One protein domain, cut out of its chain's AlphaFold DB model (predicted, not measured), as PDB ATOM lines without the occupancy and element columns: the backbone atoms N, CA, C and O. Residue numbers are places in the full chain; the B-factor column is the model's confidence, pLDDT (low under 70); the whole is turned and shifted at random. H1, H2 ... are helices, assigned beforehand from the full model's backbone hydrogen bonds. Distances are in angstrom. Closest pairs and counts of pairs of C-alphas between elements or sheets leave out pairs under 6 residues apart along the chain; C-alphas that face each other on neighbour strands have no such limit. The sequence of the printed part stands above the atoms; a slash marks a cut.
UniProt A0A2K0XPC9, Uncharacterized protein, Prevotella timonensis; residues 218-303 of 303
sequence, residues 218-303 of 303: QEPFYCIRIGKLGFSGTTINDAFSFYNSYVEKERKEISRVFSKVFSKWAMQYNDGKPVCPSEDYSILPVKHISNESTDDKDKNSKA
ATOM      1  N   GLN A 218      37.810 -30.945   3.068       92.94
ATOM      2  CA  GLN A 218      39.012 -31.622   3.567       92.94
ATOM      3  C   GLN A 218      39.961 -32.072   2.437       92.94
ATOM      4  O   GLN A 218      40.775 -32.980   2.616       92.94
ATOM      5  N   GLU A 219      39.898 -31.433   1.270       90.62
ATOM      6  CA  GLU A 219      40.718 -31.736   0.088       90.62
ATOM      7  C   GLU A 219      42.234 -31.662   0.348       90.62
ATOM      8  O   GLU A 219      42.955 -32.532  -0.152       90.62
ATOM      9  N   PRO A 220      42.760 -30.708   1.151       90.38
ATOM     10  CA  PRO A 220      44.184 -30.695   1.484       90.38
ATOM     11  C   PRO A 220      44.629 -31.951   2.241       90.38
ATOM     12  O   PRO A 220      45.678 -32.516   1.935       90.38
ATOM     13  N   PHE A 221      43.809 -32.445   3.177       90.25
ATOM     14  CA  PHE A 221      44.105 -33.675   3.918       90.25
ATOM     15  C   PHE A 221      44.051 -34.908   3.015       90.25
ATOM     16  O   PHE A 221      44.892 -35.796   3.144       90.25
ATOM     17  N   TYR A 222      43.112 -34.940   2.066       91.19
ATOM     18  CA  TYR A 222      43.071 -35.979   1.042       91.19
ATOM     19  C   TYR A 222      44.348 -35.989   0.194       91.19
ATOM     20  O   TYR A 222      44.984 -37.034   0.056       91.19
ATOM     21  N   CYS A 223      44.781 -34.826  -0.303       87.62
ATOM     22  CA  CYS A 223      45.998 -34.699  -1.108       87.62
ATOM     23  C   CYS A 223      47.266 -35.141  -0.358       87.62
ATOM     24  O   CYS A 223      48.158 -35.739  -0.962       87.62
ATOM     25  N   ILE A 224      47.342 -34.858   0.948       87.94
ATOM     26  CA  ILE A 224      48.423 -35.337   1.821       87.94
ATOM     27  C   ILE A 224      48.353 -36.864   1.955       87.94
ATOM     28  O   ILE A 224      49.358 -37.541   1.743       87.94
ATOM     29  N   ARG A 225      47.166 -37.424   2.232       86.81
ATOM     30  CA  ARG A 225      46.953 -38.872   2.401       86.81
ATOM     31  C   ARG A 225      47.386 -39.681   1.177       86.81
ATOM     32  O   ARG A 225      47.997 -40.730   1.343       86.81
ATOM     33  N   ILE A 226      47.089 -39.204  -0.032       88.56
ATOM     34  CA  ILE A 226      47.470 -39.887  -1.282       88.56
ATOM     35  C   ILE A 226      48.917 -39.594  -1.722       88.56
ATOM     36  O   ILE A 226      49.343 -40.058  -2.775       88.56
ATOM     37  N   GLY A 227      49.671 -38.796  -0.957       84.06
ATOM     38  CA  GLY A 227      51.070 -38.469  -1.246       84.06
ATOM     39  C   GLY A 227      51.287 -37.449  -2.370       84.06
ATOM     40  O   GLY A 227      52.424 -37.243  -2.785       84.06
ATOM     41  N   LYS A 228      50.237 -36.770  -2.854       83.19
ATOM     42  CA  LYS A 228      50.324 -35.826  -3.986       83.19
ATOM     43  C   LYS A 228      51.091 -34.542  -3.647       83.19
ATOM     44  O   LYS A 228      51.742 -33.980  -4.520       83.19
ATOM     45  N   LEU A 229      50.999 -34.071  -2.401       73.06
ATOM     46  CA  LEU A 229      51.632 -32.822  -1.940       73.06
ATOM     47  C   LEU A 229      52.925 -33.038  -1.130       73.06
ATOM     48  O   LEU A 229      53.588 -32.066  -0.782       73.06
ATOM     49  N   GLY A 230      53.307 -34.291  -0.857       68.56
ATOM     50  CA  GLY A 230      54.410 -34.618   0.051       68.56
ATOM     51  C   GLY A 230      54.097 -34.318   1.528       68.56
ATOM     52  O   GLY A 230      53.224 -33.516   1.858       68.56
ATOM     53  N   PHE A 231      54.804 -34.984   2.444       69.06
ATOM     54  CA  PHE A 231      54.666 -34.781   3.891       69.06
ATOM     55  C   PHE A 231      55.725 -33.795   4.384       69.06
ATOM     56  O   PHE A 231      56.777 -34.194   4.875       69.06
ATOM     57  N   SER A 232      55.462 -32.498   4.234       77.19
ATOM     58  CA  SER A 232      56.271 -31.459   4.876       77.19
ATOM     59  C   SER A 232      55.478 -30.776   5.994       77.19
ATOM     60  O   SER A 232      54.252 -30.656   5.913       77.19
ATOM     61  N   GLY A 233      56.163 -30.330   7.052       75.31
ATOM     62  CA  GLY A 233      55.518 -29.639   8.175       75.31
ATOM     63  C   GLY A 233      54.785 -28.361   7.750       75.31
ATOM     64  O   GLY A 233      53.734 -28.044   8.303       75.31
ATOM     65  N   THR A 234      55.281 -27.671   6.716       82.44
ATOM     66  CA  THR A 234      54.624 -26.495   6.125       82.44
ATOM     67  C   THR A 234      53.329 -26.879   5.412       82.44
ATOM     68  O   THR A 234      52.294 -26.289   5.700       82.44
ATOM     69  N   THR A 235      53.335 -27.936   4.591       84.31
ATOM     70  CA  THR A 235      52.128 -28.444   3.906       84.31
ATOM     71  C   THR A 235      51.024 -28.827   4.893       84.31
ATOM     72  O   THR A 235      49.848 -28.551   4.655       84.31
ATOM     73  N   ILE A 236      51.387 -29.450   6.018       84.62
ATOM     74  CA  ILE A 236      50.420 -29.814   7.058       84.62
ATOM     75  C   ILE A 236      49.864 -28.550   7.728       84.62
ATOM     76  O   ILE A 236      48.648 -28.410   7.842       84.62
ATOM     77  N   ASN A 237      50.720 -27.601   8.118       87.00
ATOM     78  CA  ASN A 237      50.279 -26.336   8.714       87.00
ATOM     79  C   ASN A 237      49.340 -25.545   7.784       87.00
ATOM     80  O   ASN A 237      48.343 -24.983   8.250       87.00
ATOM     81  N   ASP A 238      49.610 -25.546   6.480       87.62
ATOM     82  CA  ASP A 238      48.761 -24.909   5.472       87.62
ATOM     83  C   ASP A 238      47.396 -25.606   5.368       87.62
ATOM     84  O   ASP A 238      46.362 -24.935   5.334       87.62
ATOM     85  N   ALA A 239      47.357 -26.944   5.415       89.56
ATOM     86  CA  ALA A 239      46.110 -27.711   5.436       89.56
ATOM     87  C   ALA A 239      45.255 -27.402   6.679       89.56
ATOM     88  O   ALA A 239      44.045 -27.181   6.564       89.56
ATOM     89  N   PHE A 240      45.874 -27.315   7.863       90.12
ATOM     90  CA  PHE A 240      45.180 -26.889   9.082       90.12
ATOM     91  C   PHE A 240      44.678 -25.449   8.971       90.12
ATOM     92  O   PHE A 240      43.553 -25.167   9.376       90.12
ATOM     93  N   SER A 241      45.473 -24.538   8.409       90.44
ATOM     94  CA  SER A 241      45.081 -23.136   8.219       90.44
ATOM     95  C   SER A 241      43.891 -23.004   7.266       90.44
ATOM     96  O   SER A 241      42.915 -22.327   7.596       90.44
ATOM     97  N   PHE A 242      43.912 -23.727   6.142       91.44
ATOM     98  CA  PHE A 242      42.796 -23.806   5.202       91.44
ATOM     99  C   PHE A 242      41.525 -24.310   5.887       91.44
ATOM    100  O   PHE A 242      40.494 -23.634   5.863       91.44
ATOM    101  N   TYR A 243      41.595 -25.453   6.570       92.38
ATOM    102  CA  TYR A 243      40.421 -26.034   7.215       92.38
ATOM    103  C   TYR A 243      39.903 -25.161   8.360       92.38
ATOM    104  O   TYR A 243      38.697 -24.994   8.529       92.38
ATOM    105  N   ASN A 244      40.805 -24.523   9.109       92.31
ATOM    106  CA  ASN A 244      40.441 -23.555  10.136       92.31
ATOM    107  C   ASN A 244      39.712 -22.337   9.564       92.31
ATOM    108  O   ASN A 244      38.860 -21.793  10.264       92.31
ATOM    109  N   SER A 245      40.039 -21.906   8.344       91.75
ATOM    110  CA  SER A 245      39.304 -20.845   7.648       91.75
ATOM    111  C   SER A 245      37.929 -21.331   7.172       91.75
ATOM    112  O   SER A 245      36.934 -20.628   7.328       91.75
ATOM    113  N   TYR A 246      37.850 -22.580   6.703       91.81
ATOM    114  CA  TYR A 246      36.607 -23.206   6.256       91.81
ATOM    115  C   TYR A 246      35.574 -23.314   7.388       91.81
ATOM    116  O   TYR A 246      34.416 -22.962   7.190       91.81
ATOM    117  N   VAL A 247      35.994 -23.731   8.592       92.50
ATOM    118  CA  VAL A 247      35.105 -23.895   9.763       92.50
ATOM    119  C   VAL A 247      34.957 -22.631  10.619       92.50
ATOM    120  O   VAL A 247      34.389 -22.671  11.714       92.50
ATOM    121  N   GLU A 248      35.506 -21.494  10.180       93.19
ATOM    122  CA  GLU A 248      35.528 -20.266  10.976       93.19
ATOM    123  C   GLU A 248      34.117 -19.766  11.298       93.19
ATOM    124  O   GLU A 248      33.850 -19.338  12.426       93.19
ATOM    125  N   LYS A 249      33.206 -19.848  10.323       92.25
ATOM    126  CA  LYS A 249      31.815 -19.420  10.484       92.25
ATOM    127  C   LYS A 249      31.121 -20.246  11.564       92.25
ATOM    128  O   LYS A 249      30.576 -19.674  12.501       92.25
ATOM    129  N   GLU A 250      31.189 -21.571  11.480       91.69
ATOM    130  CA  GLU A 250      30.591 -22.478  12.460       91.69
ATOM    131  C   GLU A 250      31.173 -22.261  13.857       91.69
ATOM    132  O   GLU A 250      30.419 -22.170  14.824       91.69
ATOM    133  N   ARG A 251      32.498 -22.091  13.974       93.19
ATOM    134  CA  ARG A 251      33.128 -21.781  15.266       93.19
ATOM    135  C   ARG A 251      32.605 -20.481  15.860       93.19
ATOM    136  O   ARG A 251      32.265 -20.457  17.042       93.19
ATOM    137  N   LYS A 252      32.526 -19.406  15.069       92.25
ATOM    138  CA  LYS A 252      32.017 -18.103  15.530       92.25
ATOM    139  C   LYS A 252      30.578 -18.207  16.021       92.25
ATOM    140  O   LYS A 252      30.242 -17.636  17.053       92.25
ATOM    141  N   GLU A 253      29.743 -18.940  15.304       91.56
ATOM    142  CA  GLU A 253      28.333 -19.102  15.645       91.56
ATOM    143  C   GLU A 253      28.128 -19.948  16.905       91.56
ATOM    144  O   GLU A 253      27.423 -19.516  17.817       91.56
ATOM    145  N   ILE A 254      28.832 -21.078  17.035       91.12
ATOM    146  CA  ILE A 254      28.830 -21.877  18.273       91.12
ATOM    147  C   ILE A 254      29.322 -21.029  19.453       91.12
ATOM    148  O   ILE A 254      28.695 -21.029  20.511       91.12
ATOM    149  N   SER A 255      30.385 -20.240  19.256       92.06
ATOM    150  CA  SER A 255      30.907 -19.332  20.286       92.06
ATOM    151  C   SER A 255      29.844 -18.326  20.740       92.06
ATOM    152  O   SER A 255      29.656 -18.122  21.934       92.06
ATOM    153  N   ARG A 256      29.086 -17.727  19.809       89.62
ATOM    154  CA  ARG A 256      27.988 -16.798  20.146       89.62
ATOM    155  C   ARG A 256      26.872 -17.479  20.931       89.62
ATOM    156  O   ARG A 256      26.351 -16.889  21.878       89.62
ATOM    157  N   VAL A 257      26.498 -18.699  20.545       89.81
ATOM    158  CA  VAL A 257      25.478 -19.493  21.246       89.81
ATOM    159  C   VAL A 257      25.929 -19.795  22.671       89.81
ATOM    160  O   VAL A 257      25.172 -19.565  23.614       89.81
ATOM    161  N   PHE A 258      27.176 -20.226  22.844       87.94
ATOM    162  CA  PHE A 258      27.757 -20.485  24.158       87.94
ATOM    163  C   PHE A 258      27.842 -19.221  25.008       87.94
ATOM    164  O   PHE A 258      27.369 -19.239  26.142       87.94
ATOM    165  N   SER A 259      28.300 -18.095  24.455       86.50
ATOM    166  CA  SER A 259      28.281 -16.811  25.166       86.50
ATOM    167  C   SER A 259      26.873 -16.414  25.615       86.50
ATOM    168  O   SER A 259      26.698 -15.934  26.736       86.50
ATOM    169  N   LYS A 260      25.841 -16.640  24.787       83.75
ATOM    170  CA  LYS A 260      24.444 -16.321  25.129       83.75
ATOM    171  C   LYS A 260      23.936 -17.121  26.332       83.75
ATOM    172  O   LYS A 260      23.214 -16.566  27.156       83.75
ATOM    173  N   VAL A 261      24.290 -18.402  26.425       84.31
ATOM    174  CA  VAL A 261      23.828 -19.289  27.505       84.31
ATOM    175  C   VAL A 261      24.696 -19.130  28.753       84.31
ATOM    176  O   VAL A 261      24.185 -18.858  29.839       84.31
ATOM    177  N   PHE A 262      26.015 -19.255  28.612       81.94
ATOM    178  CA  PHE A 262      26.928 -19.318  29.750       81.94
ATOM    179  C   PHE A 262      27.109 -17.979  30.463       81.94
ATOM    180  O   PHE A 262      27.244 -17.978  31.685       81.94
ATOM    181  N   SER A 263      26.984 -16.840  29.771       77.88
ATOM    182  CA  SER A 263      26.977 -15.524  30.440       77.88
ATOM    183  C   SER A 263      25.855 -15.375  31.472       77.88
ATOM    184  O   SER A 263      25.993 -14.624  32.433       77.88
ATOM    185  N   LYS A 264      24.739 -16.095  31.298       74.94
ATOM    186  CA  LYS A 264      23.591 -16.071  32.215       74.94
ATOM    187  C   LYS A 264      23.661 -17.140  33.302       74.94
ATOM    188  O   LYS A 264      22.981 -17.005  34.314       74.94
ATOM    189  N   TRP A 265      24.486 -18.167  33.115       72.50
ATOM    190  CA  TRP A 265      24.744 -19.198  34.123       72.50
ATOM    191  C   TRP A 265      25.861 -18.796  35.106       72.50
ATOM    192  O   TRP A 265      25.837 -19.185  36.271       72.50
ATOM    193  N   ALA A 266      26.801 -17.951  34.668       56.12
ATOM    194  CA  ALA A 266      28.085 -17.702  35.327       56.12
ATOM    195  C   ALA A 266      28.069 -17.033  36.720       56.12
ATOM    196  O   ALA A 266      29.124 -16.971  37.341       56.12
ATOM    197  N   MET A 267      26.945 -16.532  37.247       52.44
ATOM    198  CA  MET A 267      27.007 -15.602  38.392       52.44
ATOM    199  C   MET A 267      26.421 -16.081  39.725       52.44
ATOM    200  O   MET A 267      26.590 -15.373  40.712       52.44
ATOM    201  N   GLN A 268      25.777 -17.251  39.824       50.50
ATOM    202  CA  GLN A 268      25.112 -17.621  41.092       50.50
ATOM    203  C   GLN A 268      25.283 -19.050  41.600       50.50
ATOM    204  O   GLN A 268      25.127 -19.241  42.803       50.50
ATOM    205  N   TYR A 269      25.630 -20.027  40.756       51.44
ATOM    206  CA  TYR A 269      25.610 -21.444  41.165       51.44
ATOM    207  C   TYR A 269      26.942 -22.195  41.022       51.44
ATOM    208  O   TYR A 269      27.028 -23.340  41.446       51.44
ATOM    209  N   ASN A 270      27.992 -21.564  40.490       55.47
ATOM    210  CA  ASN A 270      29.333 -22.156  40.394       55.47
ATOM    211  C   ASN A 270      30.293 -21.552  41.441       55.47
ATOM    212  O   ASN A 270      31.368 -21.070  41.096       55.47
ATOM    213  N   ASP A 271      29.870 -21.460  42.709       57.31
ATOM    214  CA  ASP A 271      30.644 -20.861  43.819       57.31
ATOM    215  C   ASP A 271      31.203 -19.446  43.532       57.31
ATOM    216  O   ASP A 271      32.276 -19.067  44.005       57.31
ATOM    217  N   GLY A 272      30.501 -18.657  42.709       56.56
ATOM    218  CA  GLY A 272      30.959 -17.331  42.272       56.56
ATOM    219  C   GLY A 272      32.103 -17.348  41.249       56.56
ATOM    220  O   GLY A 272      32.706 -16.307  40.996       56.56
ATOM    221  N   LYS A 273      32.414 -18.504  40.654       55.38
ATOM    222  CA  LYS A 273      33.402 -18.644  39.580       55.38
ATOM    223  C   LYS A 273      32.688 -18.746  38.232       55.38
ATOM    224  O   LYS A 273      31.791 -19.574  38.081       55.38
ATOM    225  N   PRO A 274      33.077 -17.967  37.218       59.00
ATOM    226  CA  PRO A 274      32.529 -18.149  35.884       59.00
ATOM    227  C   PRO A 274      32.915 -19.536  35.340       59.00
ATOM    228  O   PRO A 274      33.945 -20.107  35.704       59.00
ATOM    229  N   VAL A 275      32.071 -20.079  34.462       64.44
ATOM    230  CA  VAL A 275      32.274 -21.374  33.773       64.44
ATOM    231  C   VAL A 275      33.629 -21.422  33.080       64.44
ATOM    232  O   VAL A 275      34.331 -22.428  33.098       64.44
ATOM    233  N   CYS A 276      33.984 -20.289  32.482       64.88
ATOM    234  CA  CYS A 276      35.290 -20.005  31.938       64.88
ATOM    235  C   CYS A 276      35.871 -18.827  32.735       64.88
ATOM    236  O   CYS A 276      35.268 -17.754  32.700       64.88
ATOM    237  N   PRO A 277      37.012 -18.979  33.437       64.81
ATOM    238  CA  PRO A 277      37.667 -17.896  34.181       64.81
ATOM    239  C   PRO A 277      37.903 -16.617  33.372       64.81
ATOM    240  O   PRO A 277      37.921 -15.533  33.942       64.81
ATOM    241  N   SER A 278      38.087 -16.740  32.055       70.31
ATOM    242  CA  SER A 278      38.299 -15.615  31.143       70.31
ATOM    243  C   SER A 278      37.011 -15.011  30.577       70.31
ATOM    244  O   SER A 278      37.099 -14.037  29.839       70.31
ATOM    245  N   GLU A 279      35.842 -15.609  30.847       70.38
ATOM    246  CA  GLU A 279      34.557 -15.317  30.183       70.38
ATOM    247  C   GLU A 279      34.603 -15.390  28.644       70.38
ATOM    248  O   GLU A 279      33.669 -14.983  27.952       70.38
ATOM    249  N   ASP A 280      35.679 -15.962  28.101       80.75
ATOM    250  CA  ASP A 280      35.847 -16.190  26.679       80.75
ATOM    251  C   ASP A 280      35.316 -17.580  26.329       80.75
ATOM    252  O   ASP A 280      35.885 -18.604  26.712       80.75
ATOM    253  N   TYR A 281      34.199 -17.601  25.606       84.06
ATOM    254  CA  TYR A 281      33.564 -18.816  25.096       84.06
ATOM    255  C   TYR A 281      33.926 -19.077  23.626       84.06
ATOM    256  O   TYR A 281      33.201 -19.788  22.923       84.06
ATOM    257  N   SER A 282      35.018 -18.479  23.137       86.75
ATOM    258  CA  SER A 282      35.499 -18.686  21.778       86.75
ATOM    259  C   SER A 282      35.952 -20.129  21.546       86.75
ATOM    260  O   SER A 282      36.739 -20.715  22.289       86.75
ATOM    261  N   ILE A 283      35.448 -20.724  20.465       88.06
ATOM    262  CA  ILE A 283      35.916 -22.025  19.997       88.06
ATOM    263  C   ILE A 283      37.235 -21.819  19.258       88.06
ATOM    264  O   ILE A 283      37.284 -21.207  18.186       88.06
ATOM    265  N   LEU A 284      38.308 -22.349  19.842       88.12
ATOM    266  CA  LEU A 284      39.657 -22.202  19.313       88.12
ATOM    267  C   LEU A 284      39.862 -23.014  18.023       88.12
ATOM    268  O   LEU A 284      39.284 -24.093  17.856       88.12
ATOM    269  N   PRO A 285      40.706 -22.522  17.098       88.88
ATOM    270  CA  PRO A 285      41.118 -23.293  15.939       88.88
ATOM    271  C   PRO A 285      41.941 -24.515  16.337       88.88
ATOM    272  O   PRO A 285      42.669 -24.504  17.332       88.88
ATOM    273  N   VAL A 286      41.862 -25.560  15.513       85.62
ATOM    274  CA  VAL A 286      42.669 -26.763  15.711       85.62
ATOM    275  C   VAL A 286      44.114 -26.423  15.366       85.62
ATOM    276  O   VAL A 286      44.391 -25.888  14.290       85.62
ATOM    277  N   LYS A 287      45.035 -26.717  16.284       81.69
ATOM    278  CA  LYS A 287      46.468 -26.491  16.093       81.69
ATOM    279  C   LYS A 287      47.148 -27.791  15.690       81.69
ATOM    280  O   LYS A 287      46.894 -28.832  16.291       81.69
ATOM    281  N   HIS A 288      48.043 -27.703  14.715       74.62
ATOM    282  CA  HIS A 288      49.014 -28.757  14.469       74.62
ATOM    283  C   HIS A 288      50.076 -28.700  15.577       74.62
ATOM    284  O   HIS A 288      50.689 -27.654  15.794       74.62
ATOM    285  N   ILE A 289      50.253 -29.796  16.317       72.44
ATOM    286  CA  ILE A 289      51.291 -29.906  17.347       72.44
ATOM    287  C   ILE A 289      52.515 -30.526  16.676       72.44
ATOM    288  O   ILE A 289      52.543 -31.730  16.438       72.44
ATOM    289  N   SER A 290      53.514 -29.707  16.349       63.34
ATOM    290  CA  SER A 290      54.842 -30.200  15.977       63.34
ATOM    291  C   SER A 290      55.682 -30.425  17.238       63.34
ATOM    292  O   SER A 290      55.630 -29.628  18.179       63.34
ATOM    293  N   ASN A 291      56.495 -31.485  17.253       58.50
ATOM    294  CA  ASN A 291      57.411 -31.800  18.364       58.50
ATOM    295  C   ASN A 291      58.473 -30.709  18.624       58.50
ATOM    296  O   ASN A 291      59.141 -30.736  19.651       58.50
ATOM    297  N   GLU A 292      58.618 -29.726  17.736       55.88
ATOM    298  CA  GLU A 292      59.492 -28.564  17.942       55.88
ATOM    299  C   GLU A 292      58.945 -27.612  19.022       55.88
ATOM    300  O   GLU A 292      59.704 -26.932  19.704       55.88
ATOM    301  N   SER A 293      57.625 -27.600  19.245       47.22
ATOM    302  CA  SER A 293      56.985 -26.726  20.244       47.22
ATOM    303  C   SER A 293      57.176 -27.178  21.702       47.22
ATOM    304  O   SER A 293      56.796 -26.461  22.632       47.22
ATOM    305  N   THR A 294      57.786 -28.347  21.917       45.19
ATOM    306  CA  THR A 294      58.194 -28.837  23.242       45.19
ATOM    307  C   THR A 294      59.540 -28.273  23.707       45.19
ATOM    308  O   THR A 294      59.752 -28.191  24.913       45.19
ATOM    309  N   ASP A 295      60.394 -27.781  22.800       42.66
ATOM    310  CA  ASP A 295      61.745 -27.303  23.150       42.66
ATOM    311  C   ASP A 295      61.780 -25.864  23.700       42.66
ATOM    312  O   ASP A 295      62.719 -25.484  24.404       42.66
ATOM    313  N   ASP A 296      60.748 -25.052  23.441       41.97
ATOM    314  CA  ASP A 296      60.697 -23.655  23.904       41.97
ATOM    315  C   ASP A 296      60.189 -23.498  25.345       41.97
ATOM    316  O   ASP A 296      60.394 -22.454  25.972       41.97
ATOM    317  N   LYS A 297      59.565 -24.535  25.922       42.72
ATOM    318  CA  LYS A 297      59.144 -24.501  27.334       42.72
ATOM    319  C   LYS A 297      60.282 -24.805  28.309       42.72
ATOM    320  O   LYS A 297      60.228 -24.330  29.441       42.72
ATOM    321  N   ASP A 298      61.337 -25.486  27.862       41.53
ATOM    322  CA  ASP A 298      62.487 -25.823  28.712       41.53
ATOM    323  C   ASP A 298      63.595 -24.759  28.716       41.53
ATOM    324  O   ASP A 298      64.456 -24.773  29.597       41.53
ATOM    325  N   LYS A 299      63.564 -23.780  27.802       40.19
ATOM    326  CA  LYS A 299      64.550 -22.681  27.781       40.19
ATOM    327  C   LYS A 299      64.181 -21.486  28.664       40.19
ATOM    328  O   LYS A 299      65.081 -20.790  29.120       40.19
ATOM    329  N   ASN A 300      62.899 -21.288  28.977       39.47
ATOM    330  CA  ASN A 300      62.436 -20.179  29.828       39.47
ATOM    331  C   ASN A 300      62.293 -20.535  31.322       39.47
ATOM    332  O   ASN A 300      61.800 -19.719  32.093       39.47
ATOM    333  N   SER A 301      62.734 -21.723  31.751       39.88
ATOM    334  CA  SER A 301      62.779 -22.117  33.173       39.88
ATOM    335  C   SER A 301      64.160 -21.931  33.823       39.88
ATOM    336  O   SER A 301      64.347 -22.269  34.992       39.88
ATOM    337  N   LYS A 302      65.132 -21.381  33.083       38.00
ATOM    338  CA  LYS A 302      66.475 -21.052  33.578       38.00
ATOM    339  C   LYS A 302      66.861 -19.619  33.205       38.00
ATOM    340  O   LYS A 302      67.705 -19.408  32.339       38.00
ATOM    341  N   ALA A 303      66.242 -18.653  33.875       34.34
ATOM    342  CA  ALA A 303      66.767 -17.303  34.058       34.34
ATOM    343  C   ALA A 303      66.311 -16.781  35.423       34.34
ATOM    344  O   ALA A 303      65.115 -16.968  35.739       34.34
TER     345      ALA A 303
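What this domain is: This is residues 218 to 303 of the 303 residues of an uncharacterized protein of Prevotella timonensis (UniProt A0A2K0XPC9). H3 and H2, joined end to end, form an open arch; H1 folds back on H2 at one end, and a long stretch with no named element runs back along the inside of the arch with residues 274 to 290. From there residues 291 to 303, which include H4, stick out as a tail. The printed part has 86 residues with four named helices, in the order H1, H2, H3, H4, and no named strand; the class is all helix. It is extended, with a radius of gyration of the C-alphas of 18.7 A, and flat, spanning 54 by 42 by 14 A.

How they stand to each other: H3, residues 248 to 265, and H2, residues 233 to 246, meet only through their tight link of one residue. H1, residues 219 to 225, touches H2, which meets it with residues 236 to 242 alone; their closest C-alphas are those of Pro 220 and Ala 239, 5.3 A apart. H1 and H2 form a helical hairpin, running opposite ways at a shallow tilt of 30 degrees. H4, residues 291 to 294, is apart from H1, H2 and H3, and H1 is apart from H3. Every O i to N i+4 pair is within hydrogen-bond range in H1 and H2, and 13 of 14 are in H3; H4 is too short for such a pair.

Where its parts are: H3 is 25.6 A long from first to last C-alpha, ending at C-alpha 265 at (24.744, -19.198, 34.123). H2 is 20.1 A long, H1 9.8 A and H4 5.8 A. H1 begins at C-alpha 219 at (40.718, -31.736, 0.088), and H4 ends at C-alpha 294 at (58.194, -28.837, 23.242).

The domain as a whole: The two C-alphas farthest apart, those of Lys 228 and Gln 268, are 54.8 A apart. The printed part has no cut. The link from H3 to H4, 25 residues, is long. Residues 268 to 273 and 291 to 303 stand free. The mean pLDDT of the printed part is 74.9; residues 230 to 231, 266 to 277 and 290 to 303 are under 70.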